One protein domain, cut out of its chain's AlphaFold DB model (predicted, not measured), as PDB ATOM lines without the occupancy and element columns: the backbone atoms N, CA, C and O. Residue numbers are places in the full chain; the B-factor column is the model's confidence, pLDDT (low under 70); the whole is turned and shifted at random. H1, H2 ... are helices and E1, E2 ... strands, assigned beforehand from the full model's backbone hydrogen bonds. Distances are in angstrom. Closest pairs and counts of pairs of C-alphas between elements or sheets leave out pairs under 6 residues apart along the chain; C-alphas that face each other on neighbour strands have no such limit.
ATOM      1  N   LYS A1059     158.892 126.574 133.594       90.25
ATOM      2  CA  LYS A1059     158.965 127.232 132.286       90.25
ATOM      3  C   LYS A1059     159.428 126.220 131.245       90.25
ATOM      4  O   LYS A1059     160.262 125.379 131.555       90.25
ATOM      5  N   LEU A1060     158.953 126.325 130.011       87.88
ATOM      6  CA  LEU A1060     159.579 125.622 128.887       87.88
ATOM      7  C   LEU A1060     160.860 126.354 128.457       87.88
ATOM      8  O   LEU A1060     160.986 127.568 128.655       87.88
ATOM      9  N   CYS A1061     161.809 125.629 127.868       91.62
ATOM     10  CA  CYS A1061     162.981 126.212 127.221       91.62
ATOM     11  C   CYS A1061     162.546 127.142 126.080       91.62
ATOM     12  O   CYS A1061     161.605 126.831 125.354       91.62
ATOM     13  N   ALA A1062     163.235 128.274 125.902       87.19
ATOM     14  CA  ALA A1062     162.851 129.297 124.928       87.19
ATOM     15  C   ALA A1062     162.746 128.745 123.494       87.19
ATOM     16  O   ALA A1062     161.747 128.996 122.828       87.19
ATOM     17  N   CYS A1063     163.713 127.918 123.081       88.50
ATOM     18  CA  CYS A1063     163.752 127.232 121.780       88.50
ATOM     19  C   CYS A1063     162.537 126.322 121.522       88.50
ATOM     20  O   CYS A1063     162.200 126.050 120.382       88.50
ATOM     21  N   HIS A1064     161.888 125.862 122.592       83.06
ATOM     22  CA  HIS A1064     160.878 124.804 122.598       83.06
ATOM     23  C   HIS A1064     159.495 125.296 123.057       83.06
ATOM     24  O   HIS A1064     158.528 124.543 123.117       83.06
ATOM     25  N   LYS A1065     159.362 126.591 123.359       85.06
ATOM     26  CA  LYS A1065     158.133 127.182 123.908       85.06
ATOM     27  C   LYS A1065     156.914 127.037 122.977       85.06
ATOM     28  O   LYS A1065     155.788 127.070 123.465       85.06
ATOM     29  N   SER A1073     157.246 111.989 118.384       45.19
ATOM     30  CA  SER A1073     158.542 111.394 118.727       45.19
ATOM     31  C   SER A1073     158.764 111.274 120.240       45.19
ATOM     32  O   SER A1073     158.222 112.045 121.030       45.19
ATOM     33  N   ILE A1074     159.590 110.306 120.656       44.38
ATOM     34  CA  ILE A1074     159.913 110.061 122.071       44.38
ATOM     35  C   ILE A1074     160.855 111.166 122.575       44.38
ATOM     36  O   ILE A1074     162.076 111.043 122.517       44.38
ATOM     37  N   GLU A1075     160.275 112.268 123.045       57.44
ATOM     38  CA  GLU A1075     161.023 113.407 123.573       57.44
ATOM     39  C   GLU A1075     161.616 113.123 124.955       57.44
ATOM     40  O   GLU A1075     160.935 112.714 125.901       57.44
ATOM     41  N   LEU A1076     162.915 113.388 125.081       69.31
ATOM     42  CA  LEU A1076     163.664 113.223 126.315       69.31
ATOM     43  C   LEU A1076     163.467 114.465 127.196       69.31
ATOM     44  O   LEU A1076     164.311 115.352 127.223       69.31
ATOM     45  N   VAL A1077     162.347 114.534 127.913       77.06
ATOM     46  CA  VAL A1077     161.988 115.704 128.730       77.06
ATOM     47  C   VAL A1077     162.917 115.852 129.950       77.06
ATOM     48  O   VAL A1077     162.864 115.056 130.887       77.06
ATOM     49  N   LEU A1078     163.747 116.902 129.977       84.94
ATOM     50  CA  LEU A1078     164.730 117.169 131.042       84.94
ATOM     51  C   LEU A1078     164.339 118.409 131.869       84.94
ATOM     52  O   LEU A1078     164.147 119.485 131.311       84.94
ATOM     53  N   LEU A1079     164.263 118.306 133.203       85.75
ATOM     54  CA  LEU A1079     163.945 119.439 134.095       85.75
ATOM     55  C   LEU A1079     165.188 119.960 134.833       85.75
ATOM     56  O   LEU A1079     165.845 119.225 135.566       85.75
ATOM     57  N   CYS A1080     165.474 121.261 134.723       85.56
ATOM     58  CA  CYS A1080     166.520 121.923 135.499       85.56
ATOM     59  C   CYS A1080     165.955 122.677 136.716       85.56
ATOM     60  O   CYS A1080     165.533 123.829 136.623       85.56
ATOM     61  N   ASN A1081     166.025 122.046 137.892       78.69
ATOM     62  CA  ASN A1081     165.477 122.562 139.158       78.69
ATOM     63  C   ASN A1081     166.031 123.929 139.636       78.69
ATOM     64  O   ASN A1081     165.424 124.535 140.517       78.69
ATOM     65  N   ILE A1082     167.164 124.432 139.116       82.94
ATOM     66  CA  ILE A1082     167.692 125.754 139.528       82.94
ATOM     67  C   ILE A1082     166.953 126.897 138.820       82.94
ATOM     68  O   ILE A1082     166.496 127.835 139.474       82.94
ATOM     69  N   CYS A1083     166.856 126.840 137.490       87.69
ATOM     70  CA  CYS A1083     166.144 127.832 136.678       87.69
ATOM     71  C   CYS A1083     164.643 127.519 136.537       87.69
ATOM     72  O   CYS A1083     163.881 128.384 136.103       87.69
ATOM     73  N   ASN A1084     164.231 126.310 136.932       88.38
ATOM     74  CA  ASN A1084     162.898 125.737 136.759       88.38
ATOM     75  C   ASN A1084     162.478 125.634 135.279       88.38
ATOM     76  O   ASN A1084     161.318 125.875 134.944       88.38
ATOM     77  N   ILE A1085     163.439 125.325 134.396       89.38
ATOM     78  CA  ILE A1085     163.234 125.201 132.944       89.38
ATOM     79  C   ILE A1085     163.184 123.725 132.533       89.38
ATOM     80  O   ILE A1085     164.035 122.935 132.942       89.38
ATOM     81  N   LEU A1086     162.190 123.387 131.715       89.19
ATOM     82  CA  LEU A1086     161.962 122.099 131.071       89.19
ATOM     83  C   LEU A1086     162.478 122.141 129.623       89.19
ATOM     84  O   LEU A1086     162.130 123.049 128.869       89.19
ATOM     85  N   PHE A1087     163.282 121.162 129.224       91.12
ATOM     86  CA  PHE A1087     163.885 121.047 127.896       91.12
ATOM     87  C   PHE A1087     163.292 119.816 127.191       91.12
ATOM     88  O   PHE A1087     163.296 118.741 127.786       91.12
ATOM     89  N   GLN A1088     162.753 119.970 125.971       85.06
ATOM     90  CA  GLN A1088     162.183 118.851 125.192       85.06
ATOM     91  C   GLN A1088     163.272 117.996 124.528       85.06
ATOM     92  O   GLN A1088     163.166 116.771 124.516       85.06
ATOM     93  N   THR A1089     164.338 118.627 124.018       85.50
ATOM     94  CA  THR A1089     165.480 117.918 123.420       85.50
ATOM     95  C   THR A1089     166.750 118.013 124.262       85.50
ATOM     96  O   THR A1089     166.933 118.915 125.093       85.50
ATOM     97  N   ARG A1090     167.651 117.063 124.002       80.31
ATOM     98  CA  ARG A1090     168.970 116.937 124.624       80.31
ATOM     99  C   ARG A1090     169.838 118.168 124.365       80.31
ATOM    100  O   ARG A1090     170.432 118.690 125.301       80.31
ATOM    101  N   GLU A1091     169.860 118.655 123.131       86.62
ATOM    102  CA  GLU A1091     170.752 119.719 122.653       86.62
ATOM    103  C   GLU A1091     170.454 121.031 123.382       86.62
ATOM    104  O   GLU A1091     171.364 121.765 123.746       86.62
ATOM    105  N   CYS A1092     169.181 121.302 123.689       88.81
ATOM    106  CA  CYS A1092     168.804 122.474 124.479       88.81
ATOM    107  C   CYS A1092     169.188 122.356 125.965       88.81
ATOM    108  O   CYS A1092     169.426 123.379 126.609       88.81
ATOM    109  N   PHE A1093     169.276 121.144 126.524       86.19
ATOM    110  CA  PHE A1093     169.799 120.938 127.880       86.19
ATOM    111  C   PHE A1093     171.330 120.990 127.917       86.19
ATOM    112  O   PHE A1093     171.886 121.597 128.830       86.19
ATOM    113  N   GLU A1094     172.007 120.402 126.927       84.88
ATOM    114  CA  GLU A1094     173.462 120.487 126.762       84.88
ATOM    115  C   GLU A1094     173.881 121.946 126.540       84.88
ATOM    116  O   GLU A1094     174.657 122.471 127.333       84.88
ATOM    117  N   ALA A1095     173.239 122.680 125.627       86.81
ATOM    118  CA  ALA A1095     173.461 124.116 125.460       86.81
ATOM    119  C   ALA A1095     173.171 124.920 126.744       86.81
ATOM    120  O   ALA A1095     173.918 125.841 127.067       86.81
ATOM    121  N   HIS A1096     172.137 124.581 127.524       86.38
ATOM    122  CA  HIS A1096     171.878 125.227 128.822       86.38
ATOM    123  C   HIS A1096     172.942 124.917 129.891       86.38
ATOM    124  O   HIS A1096     173.160 125.707 130.814       86.38
ATOM    125  N   PHE A1097     173.581 123.756 129.792       80.19
ATOM    126  CA  PHE A1097     174.609 123.281 130.706       80.19
ATOM    127  C   PHE A1097     175.992 123.857 130.362       80.19
ATOM    128  O   PHE A1097     176.708 124.292 131.269       80.19
ATOM    129  N   GLU A1098     176.331 123.888 129.072       82.44
ATOM    130  CA  GLU A1098     177.611 124.330 128.510       82.44
ATOM    131  C   GLU A1098     177.723 125.852 128.392       82.44
ATOM    132  O   GLU A1098     178.812 126.389 128.595       82.44
ATOM    133  N   ASN A1099     176.620 126.576 128.154       81.25
ATOM    134  CA  ASN A1099     176.637 128.040 128.194       81.25
ATOM    135  C   ASN A1099     176.847 128.539 129.634       81.25
ATOM    136  O   ASN A1099     175.910 128.751 130.412       81.25
ATOM    137  N   VAL A1100     178.116 128.757 129.981       60.59
ATOM    138  CA  VAL A1100     178.552 129.296 131.276       60.59
ATOM    139  C   VAL A1100     177.955 130.684 131.535       60.59
ATOM    140  O   VAL A1100     177.605 130.994 132.674       60.59
ATOM    141  N   GLU A1101     177.808 131.494 130.485       63.16
ATOM    142  CA  GLU A1101     177.577 132.939 130.586       63.16
ATOM    143  C   GLU A1101     176.096 133.343 130.684       63.16
ATOM    144  O   GLU A1101     175.765 134.309 131.369       63.16
ATOM    145  N   THR A1102     175.184 132.609 130.039       55.22
ATOM    146  CA  THR A1102     173.804 133.083 129.807       55.22
ATOM    147  C   THR A1102     172.790 132.698 130.890       55.22
ATOM    148  O   THR A1102     171.672 133.218 130.889       55.22
ATOM    149  N   TYR A1103     173.140 131.817 131.841       62.38
ATOM    150  CA  TYR A1103     172.164 131.250 132.783       62.38
ATOM    151  C   TYR A1103     172.520 131.358 134.273       62.38
ATOM    152  O   TYR A1103     173.577 130.939 134.750       62.38
ATOM    153  N   LEU A1104     171.507 131.765 135.052       62.28
ATOM    154  CA  LEU A1104     171.479 131.815 136.526       62.28
ATOM    155  C   LEU A1104     171.895 130.500 137.220       62.28
ATOM    156  O   LEU A1104     172.242 130.511 138.403       62.28
ATOM    157  N   CYS A1105     171.870 129.376 136.498       66.25
ATOM    158  CA  CYS A1105     172.363 128.080 136.955       66.25
ATOM    159  C   CYS A1105     173.855 128.093 137.296       66.25
ATOM    160  O   CYS A1105     174.238 127.478 138.288       66.25
ATOM    161  N   ASN A1106     174.680 128.807 136.523       60.81
ATOM    162  CA  ASN A1106     176.123 128.888 136.754       60.81
ATOM    163  C   ASN A1106     176.500 130.076 137.654       60.81
ATOM    164  O   ASN A1106     177.362 129.923 138.515       60.81
ATOM    165  N   ALA A1107     175.755 131.189 137.609       62.19
ATOM    166  CA  ALA A1107     175.954 132.340 138.505       62.19
ATOM    167  C   ALA A1107     175.835 132.017 140.017       62.19
ATOM    168  O   ALA A1107     176.314 132.782 140.852       62.19
ATOM    169  N   LYS A1108     175.206 130.888 140.388       56.31
ATOM    170  CA  LYS A1108     175.138 130.377 141.775       56.31
ATOM    171  C   LYS A1108     176.019 129.146 142.047       56.31
ATOM    172  O   LYS A1108     176.020 128.649 143.172       56.31
ATOM    173  N   ARG A1109     176.763 128.638 141.059       54.91
ATOM    174  CA  ARG A1109     177.656 127.474 141.207       54.91
ATOM    175  C   ARG A1109     179.086 127.928 141.483       54.91
ATOM    176  O   ARG A1109     179.839 128.288 140.584       54.91
ATOM    177  N   LEU A1110     179.481 127.844 142.748       46.09
ATOM    178  CA  LEU A1110     180.869 128.020 143.156       46.09
ATOM    179  C   LEU A1110     181.765 126.902 142.585       46.09
ATOM    180  O   LEU A1110     181.544 125.723 142.851       46.09
ATOM    181  N   THR A1111     182.838 127.308 141.901       50.72
ATOM    182  CA  THR A1111     184.083 126.548 141.644       50.72
ATOM    183  C   THR A1111     184.005 125.222 140.861       50.72
ATOM    184  O   THR A1111     183.694 124.175 141.420       50.72
ATOM    185  N   SER A1112     184.450 125.272 139.597       50.75
ATOM    186  CA  SER A1112     185.410 124.343 138.947       50.75
ATOM    187  C   SER A1112     185.246 122.813 139.073       50.75
ATOM    188  O   SER A1112     186.213 122.086 138.852       50.75
ATOM    189  N   ARG A1113     184.076 122.289 139.444       60.25
ATOM    190  CA  ARG A1113     183.840 120.846 139.609       60.25
ATOM    191  C   ARG A1113     182.916 120.328 138.517       60.25
ATOM    192  O   ARG A1113     181.748 120.707 138.479       60.25
ATOM    193  N   VAL A1114     183.434 119.417 137.686       66.25
ATOM    194  CA  VAL A1114     182.630 118.650 136.720       66.25
ATOM    195  C   VAL A1114     181.475 117.978 137.478       66.25
ATOM    196  O   VAL A1114     181.721 117.280 138.471       66.25
ATOM    197  N   PRO A1115     180.213 118.231 137.097       64.81
ATOM    198  CA  PRO A1115     179.077 117.842 137.914       64.81
ATOM    199  C   PRO A1115     178.752 116.359 137.749       64.81
ATOM    200  O   PRO A1115     178.154 115.939 136.762       64.81
ATOM    201  N   LYS A1116     179.106 115.574 138.769       82.50
ATOM    202  CA  LYS A1116     178.746 114.157 138.849       82.50
ATOM    203  C   LYS A1116     177.225 113.986 138.912       82.50
ATOM    204  O   LYS A1116     176.554 114.663 139.701       82.50
ATOM    205  N   LEU A1117     176.696 113.055 138.128       82.75
ATOM    206  CA  LEU A1117     175.296 112.634 138.162       82.75
ATOM    207  C   LEU A1117     175.196 111.305 138.921       82.75
ATOM    208  O   LEU A1117     176.139 110.527 138.924       82.75
ATOM    209  N   TYR A1118     174.084 111.044 139.596       85.19
ATOM    210  CA  TYR A1118     173.866 109.840 140.401       85.19
ATOM    211  C   TYR A1118     172.563 109.176 139.968       85.19
ATOM    212  O   TYR A1118     171.510 109.814 140.011       85.19
ATOM    213  N   CYS A1119     172.609 107.919 139.537       90.94
ATOM    214  CA  CYS A1119     171.395 107.173 139.216       90.94
ATOM    215  C   CYS A1119     170.770 106.617 140.495       90.94
ATOM    216  O   CYS A1119     171.415 105.855 141.208       90.94
ATOM    217  N   SER A1120     169.507 106.940 140.795       86.00
ATOM    218  CA  SER A1120     168.875 106.423 142.017       86.00
ATOM    219  C   SER A1120     168.422 104.968 141.925       86.00
ATOM    220  O   SER A1120     167.974 104.432 142.931       86.00
ATOM    221  N   VAL A1121     168.476 104.349 140.741       87.06
ATOM    222  CA  VAL A1121     168.031 102.961 140.531       87.06
ATOM    223  C   VAL A1121     169.136 101.974 140.927       87.06
ATOM    224  O   VAL A1121     168.877 101.023 141.652       87.06
ATOM    225  N   CYS A1122     170.379 102.234 140.514       93.44
ATOM    226  CA  CYS A1122     171.557 101.387 140.771       93.44
ATOM    227  C   CYS A1122     172.623 102.031 141.680       93.44
ATOM    228  O   CYS A1122     173.622 101.395 141.993       93.44
ATOM    229  N   GLN A1123     172.448 103.300 142.064       91.19
ATOM    230  CA  GLN A1123     173.374 104.081 142.899       91.19
ATOM    231  C   GLN A1123     174.733 104.430 142.244       91.19
ATOM    232  O   GLN A1123     175.631 104.958 142.902       91.19
ATOM    233  N   VAL A1124     174.887 104.213 140.930       90.19
ATOM    234  CA  VAL A1124     176.115 104.538 140.178       90.19
ATOM    235  C   VAL A1124     176.308 106.052 140.032       90.19
ATOM    236  O   VAL A1124     175.383 106.799 139.699       90.19
ATOM    237  N   VAL A1125     177.554 106.496 140.238       90.38
ATOM    238  CA  VAL A1125     178.003 107.881 140.030       90.38
ATOM    239  C   VAL A1125     178.636 108.024 138.645       90.38
ATOM    240  O   VAL A1125     179.657 107.416 138.339       90.38
ATOM    241  N   LEU A1126     178.036 108.877 137.826       91.06
ATOM    242  CA  LEU A1126     178.304 109.079 136.408       91.06
ATOM    243  C   LEU A1126     179.079 110.391 136.230       91.06
ATOM    244  O   LEU A1126     178.650 111.452 136.691       91.06
ATOM    245  N   TYR A1127     180.240 110.312 135.580       87.62
ATOM    246  CA  TYR A1127     181.213 111.412 135.496       87.62
ATOM    247  C   TYR A1127     181.129 112.219 134.192       87.62
ATOM    248  O   TYR A1127     181.669 113.321 134.125       87.62
ATOM    249  N   SER A1128     180.448 111.692 133.172       86.25
ATOM    250  CA  SER A1128     180.256 112.321 131.863       86.25
ATOM    251  C   SER A1128     178.820 112.124 131.371       86.25
ATOM    252  O   SER A1128     178.141 111.174 131.773       86.25
ATOM    253  N   PHE A1129     178.360 112.996 130.468       76.81
ATOM    254  CA  PHE A1129     177.048 112.848 129.826       76.81
ATOM    255  C   PHE A1129     176.979 111.571 128.964       76.81
ATOM    256  O   PHE A1129     175.950 110.907 128.928       76.81
ATOM    257  N   ILE A1130     178.091 111.168 128.338       84.12
ATOM    258  CA  ILE A1130     178.184 109.925 127.553       84.12
ATOM    259  C   ILE A1130     177.963 108.700 128.449       84.12
ATOM    260  O   ILE A1130     177.127 107.854 128.136       84.12
ATOM    261  N   GLY A1131     178.642 108.640 129.602       86.94
ATOM    262  CA  GLY A1131     178.428 107.575 130.583       86.94
ATOM    263  C   GLY A1131     176.999 107.586 131.122       86.94
ATOM    264  O   GLY A1131     176.377 106.534 131.232       86.94
ATOM    265  N   MET A1132     176.432 108.773 131.378       86.00
ATOM    266  CA  MET A1132     175.020 108.915 131.747       86.00
ATOM    267  C   MET A1132     174.078 108.351 130.676       86.00
ATOM    268  O   MET A1132     173.147 107.628 131.021       86.00
ATOM    269  N   ARG A1133     174.328 108.637 129.395       82.81
ATOM    270  CA  ARG A1133     173.519 108.155 128.271       82.81
ATOM    271  C   ARG A1133     173.537 106.628 128.176       82.81
ATOM    272  O   ARG A1133     172.471 106.029 128.223       82.81
ATOM    273  N   GLN A1134     174.713 106.005 128.106       89.44
ATOM    274  CA  GLN A1134     174.835 104.538 128.024       89.44
ATOM    275  C   GLN A1134     174.170 103.851 129.226       89.44
ATOM    276  O   GLN A1134     173.489 102.833 129.106       89.44
ATOM    277  N   HIS A1135     174.334 104.452 130.403       90.88
ATOM    278  CA  HIS A1135     173.732 103.987 131.639       90.88
ATOM    279  C   HIS A1135     172.197 104.118 131.649       90.88
ATOM    280  O   HIS A1135     171.502 103.206 132.095       90.88
ATOM    281  N   MET A1136     171.656 105.215 131.108       87.38
ATOM    282  CA  MET A1136     170.221 105.378 130.870       87.38
ATOM    283  C   MET A1136     169.692 104.361 129.864       87.38
ATOM    284  O   MET A1136     168.690 103.721 130.142       87.38
ATOM    285  N   GLU A1137     170.355 104.188 128.721       87.62
ATOM    286  CA  GLU A1137     169.950 103.244 127.671       87.62
ATOM    287  C   GLU A1137     169.919 101.800 128.192       87.62
ATOM    288  O   GLU A1137     169.042 101.030 127.811       87.62
ATOM    289  N   ASN A1138     170.817 101.435 129.111       89.75
ATOM    290  CA  ASN A1138     170.778 100.138 129.785       89.75
ATOM    291  C   ASN A1138     169.664 100.033 130.837       89.75
ATOM    292  O   ASN A1138     169.038  98.982 130.940       89.75
ATOM    293  N   HIS A1139     169.348 101.103 131.572       90.75
ATOM    294  CA  HIS A1139     168.196 101.092 132.476       90.75
ATOM    295  C   HIS A1139     166.846 101.131 131.733       90.75
ATOM    296  O   HIS A1139     165.936 100.437 132.163       90.75
ATOM    297  N   LEU A1140     166.690 101.852 130.615       85.44
ATOM    298  CA  LEU A1140     165.427 101.920 129.850       85.44
ATOM    299  C   LEU A1140     165.073 100.608 129.123       85.44
ATOM    300  O   LEU A1140     163.956 100.462 128.637       85.44
ATOM    301  N   LYS A1141     165.989  99.633 129.066       87.88
ATOM    302  CA  LYS A1141     165.671  98.249 128.665       87.88
ATOM    303  C   LYS A1141     164.921  97.483 129.763       87.88
ATOM    304  O   LYS A1141     164.171  96.567 129.452       87.88
ATOM    305  N   ASN A1142     165.125  97.866 131.027       87.88
ATOM    306  CA  ASN A1142     164.729  97.092 132.208       87.88
ATOM    307  C   ASN A1142     163.753  97.848 133.137       87.88
ATOM    308  O   ASN A1142     163.163  97.244 134.028       87.88
ATOM    309  N   PHE A1143     163.606  99.169 132.977       84.38
ATOM    310  CA  PHE A1143     162.836 100.045 133.861       84.38
ATOM    311  C   PHE A1143     162.075 101.115 133.052       84.38
ATOM    312  O   PHE A1143     162.710 101.890 132.333       84.38
ATOM    313  N   PRO A1144     160.748 101.267 133.240       81.88
ATOM    314  CA  PRO A1144     159.918 102.182 132.444       81.88
ATOM    315  C   PRO A1144     160.155 103.671 132.758       81.88
ATOM    316  O   PRO A1144     159.673 104.560 132.054       81.88
ATOM    317  N   SER A1145     160.876 103.982 133.839       81.56
ATOM    318  CA  SER A1145     161.364 105.334 134.110       81.56
ATOM    319  C   SER A1145     162.624 105.316 134.969       81.56
ATOM    320  O   SER A1145     162.838 104.403 135.768       81.56
ATOM    321  N   ILE A1146     163.444 106.356 134.830       82.06
ATOM    322  CA  ILE A1146     164.702 106.536 135.561       82.06
ATOM    323  C   ILE A1146     164.675 107.891 136.257       82.06
ATOM    324  O   ILE A1146     164.203 108.881 135.697       82.06
ATOM    325  N   LYS A1147     165.232 107.951 137.471       80.69
ATOM    326  CA  LYS A1147     165.521 109.205 138.171       80.69
ATOM    327  C   LYS A1147     167.032 109.344 138.367       80.69
ATOM    328  O   LYS A1147     167.656 108.549 139.069       80.69
ATOM    329  N   LEU A1148     167.618 110.358 137.738       78.44
ATOM    330  CA  LEU A1148     169.014 110.753 137.917       78.44
ATOM    331  C   LEU A1148     169.091 112.052 138.721       78.44
ATOM    332  O   LEU A1148     168.237 112.927 138.609       78.44
ATOM    333  N   PHE A1149     170.134 112.179 139.528       81.12
ATOM    334  CA  PHE A1149     170.315 113.250 140.497       81.12
ATOM    335  C   PHE A1149     171.670 113.913 140.255       81.12
ATOM    336  O   PHE A1149     172.712 113.316 140.520       81.12
ATOM    337  N   CYS A1150     171.703 115.157 139.780       72.62
ATOM    338  CA  CYS A1150     172.975 115.876 139.704       72.62
ATOM    339  C   CYS A1150     173.456 116.269 141.105       72.62
ATOM    340  O   CYS A1150     172.812 117.077 141.777       72.62
ATOM    341  N   HIS A1151     174.622 115.773 141.519       64.38
ATOM    342  CA  HIS A1151     175.197 116.048 142.837       64.38
ATOM    343  C   HIS A1151     175.519 117.543 143.036       64.38
ATOM    344  O   HIS A1151     175.489 118.041 144.163       64.38
ATOM    345  N   VAL A1152     175.812 118.291 141.965       62.72
ATOM    346  CA  VAL A1152     176.163 119.723 142.057       62.72
ATOM    347  C   VAL A1152     174.935 120.630 142.171       62.72
ATOM    348  O   VAL A1152     174.983 121.613 142.903       62.72
ATOM    349  N   CYS A1153     173.830 120.327 141.481       60.38
ATOM    350  CA  CYS A1153     172.634 121.183 141.477       60.38
ATOM    351  C   CYS A1153     171.376 120.580 142.114       60.38
ATOM    352  O   CYS A1153     170.340 121.240 142.099       60.38
ATOM    353  N   LYS A1154     171.439 119.356 142.663       68.62
ATOM    354  CA  LYS A1154     170.272 118.596 143.167       68.62
ATOM    355  C   LYS A1154     169.128 118.563 142.136       68.62
ATOM    356  O   LYS A1154     167.947 118.710 142.449       68.62
ATOM    357  N   LEU A1155     169.519 118.440 140.871       67.94
ATOM    358  CA  LEU A1155     168.642 118.442 139.707       67.94
ATOM    359  C   LEU A1155     168.151 117.019 139.479       67.94
ATOM    360  O   LEU A1155     168.973 116.117 139.319       67.94
ATOM    361  N   HIS A1156     166.831 116.847 139.493       68.88
ATOM    362  CA  HIS A1156     166.168 115.579 139.226       68.88
ATOM    363  C   HIS A1156     165.887 115.469 137.726       68.88
ATOM    364  O   HIS A1156     164.953 116.083 137.215       68.88
ATOM    365  N   LEU A1157     166.687 114.670 137.031       72.56
ATOM    366  CA  LEU A1157     166.368 114.188 135.697       72.56
ATOM    367  C   LEU A1157     165.381 113.031 135.879       72.56
ATOM    368  O   LEU A1157     165.786 111.969 136.343       72.56
ATOM    369  N   GLN A1158     164.096 113.229 135.581       74.00
ATOM    370  CA  GLN A1158     163.140 112.122 135.523       74.00
ATOM    371  C   GLN A1158     162.801 111.838 134.067       74.00
ATOM    372  O   GLN A1158     162.214 112.672 133.389       74.00
ATOM    373  N   ILE A1159     163.194 110.654 133.611       73.25
ATOM    374  CA  ILE A1159     163.091 110.220 132.222       73.25
ATOM    375  C   ILE A1159     162.071 109.092 132.170       73.25
ATOM    376  O   ILE A1159     162.153 108.152 132.962       73.25
ATOM    377  N   PHE A1160     161.115 109.198 131.255       65.75
ATOM    378  CA  PHE A1160     160.052 108.220 131.061       65.75
ATOM    379  C   PHE A1160     160.237 107.524 129.719       65.75
ATOM    380  O   PHE A1160     160.411 108.182 128.695       65.75
ATOM    381  N   GLN A1161     160.126 106.200 129.713       62.91
ATOM    382  CA  GLN A1161     159.857 105.460 128.495       62.91
ATOM    383  C   GLN A1161     158.369 105.640 128.185       62.91
ATOM    384  O   GLN A1161     157.511 105.011 128.805       62.91
TER     385      GLN A1161
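Overview. This is residues 1059 to 1065 and 1073 to 1161 of the 1164 residues of an uncharacterized protein of Vespula vulgaris (UniProt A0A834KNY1). Two small strand-and-helix lobes stand side by side: the hairpin E1 and E2 with H1 over it, and the sheet E3 E4 E5 with H3 over one face, joined where E1 runs beside E5. H1 and H3 lie over the same side of the strands but apart from each other, and the short H2 lies out beyond the first lobe. The printed part has 96 residues, with three named helices and five named strands in the order E1 E2 H1 H2 E3 H3 E4 E5; both sheets are antiparallel, and the larger runs E3, E4, E5. The class is mixed, helices and strands, with under half of the residues in named elements. The whole is compact, with a radius of gyration of the C-alphas of 13.2 A and spans of 38 by 31 by 18 A.

Along the chain. E1, residues 1078 to 1080, begins at C-alpha (164.730, 117.169, 131.042) and is 6.8 A long. E2 is residues 1085 to 1087, 6.6 A. H1, residues 1090 to 1098, is 12.0 A long, and H2, residues 1104 to 1107, 4.9 A. E3 is residues 1117 to 1119, 6.8 A. H3, residues 1129 to 1139, begins at C-alpha (177.048, 112.848, 129.826) and is 15.0 A long. E4, residues 1145 to 1150, is 16.7 A long. E5, residues 1155 to 1160, is 15.9 A long and ends at C-alpha (160.052, 108.220, 131.061).

Arrangement. In the sheet, E4 is the inner strand. E3 and E4 are antiparallel at 148 degrees, with N 1118 and O 1149 2.8 A apart, within hydrogen-bond range. The hairpin E4 and E5 is antiparallel at 164 degrees, with N 1148 and O 1157 at 2.8 A. H3 is on this sheet at a height of 9.3 A, over E4 and along the strands, at 23 degrees to E4 on the local plane; the closest C-alphas of H3 and E4 are those of His 1139 and Ile 1146, 7.2 A. E1 and E5 have 10 pairs of C-alphas within 8 A, the closest being Leu 1078 and Leu 1157, 5.8 A. The hairpin E1 and E2 has N 1078 and O 1087 at 2.9 A. The closest C-alphas of E2 and H1 are those of Phe 1087 and Phe 1093, 5.9 A. Residues 1059 to 1060 pair in parallel with residues 1085 to 1086 of E2. H1 and H2 are near each other, with 5 pairs of C-alphas within 10 A. In H1 and H3 every O i to N i+4 pair is within hydrogen-bond range; H2 is too short for such a pair.

Size, cuts and confidence. The C-alphas farthest apart, those of Glu 1101 and Asn 1142, are 38.1 A apart. Residues 1066 to 1072 are not printed, and C-alphas 1065 and 1073 are 16.6 A apart across this cut. No link between named elements is long. The mean pLDDT of the printed part is 77.8; it is under 70 at residues 1073 to 1076, 1100 to 1115, 1151 to 1156 and 1160 to 1161.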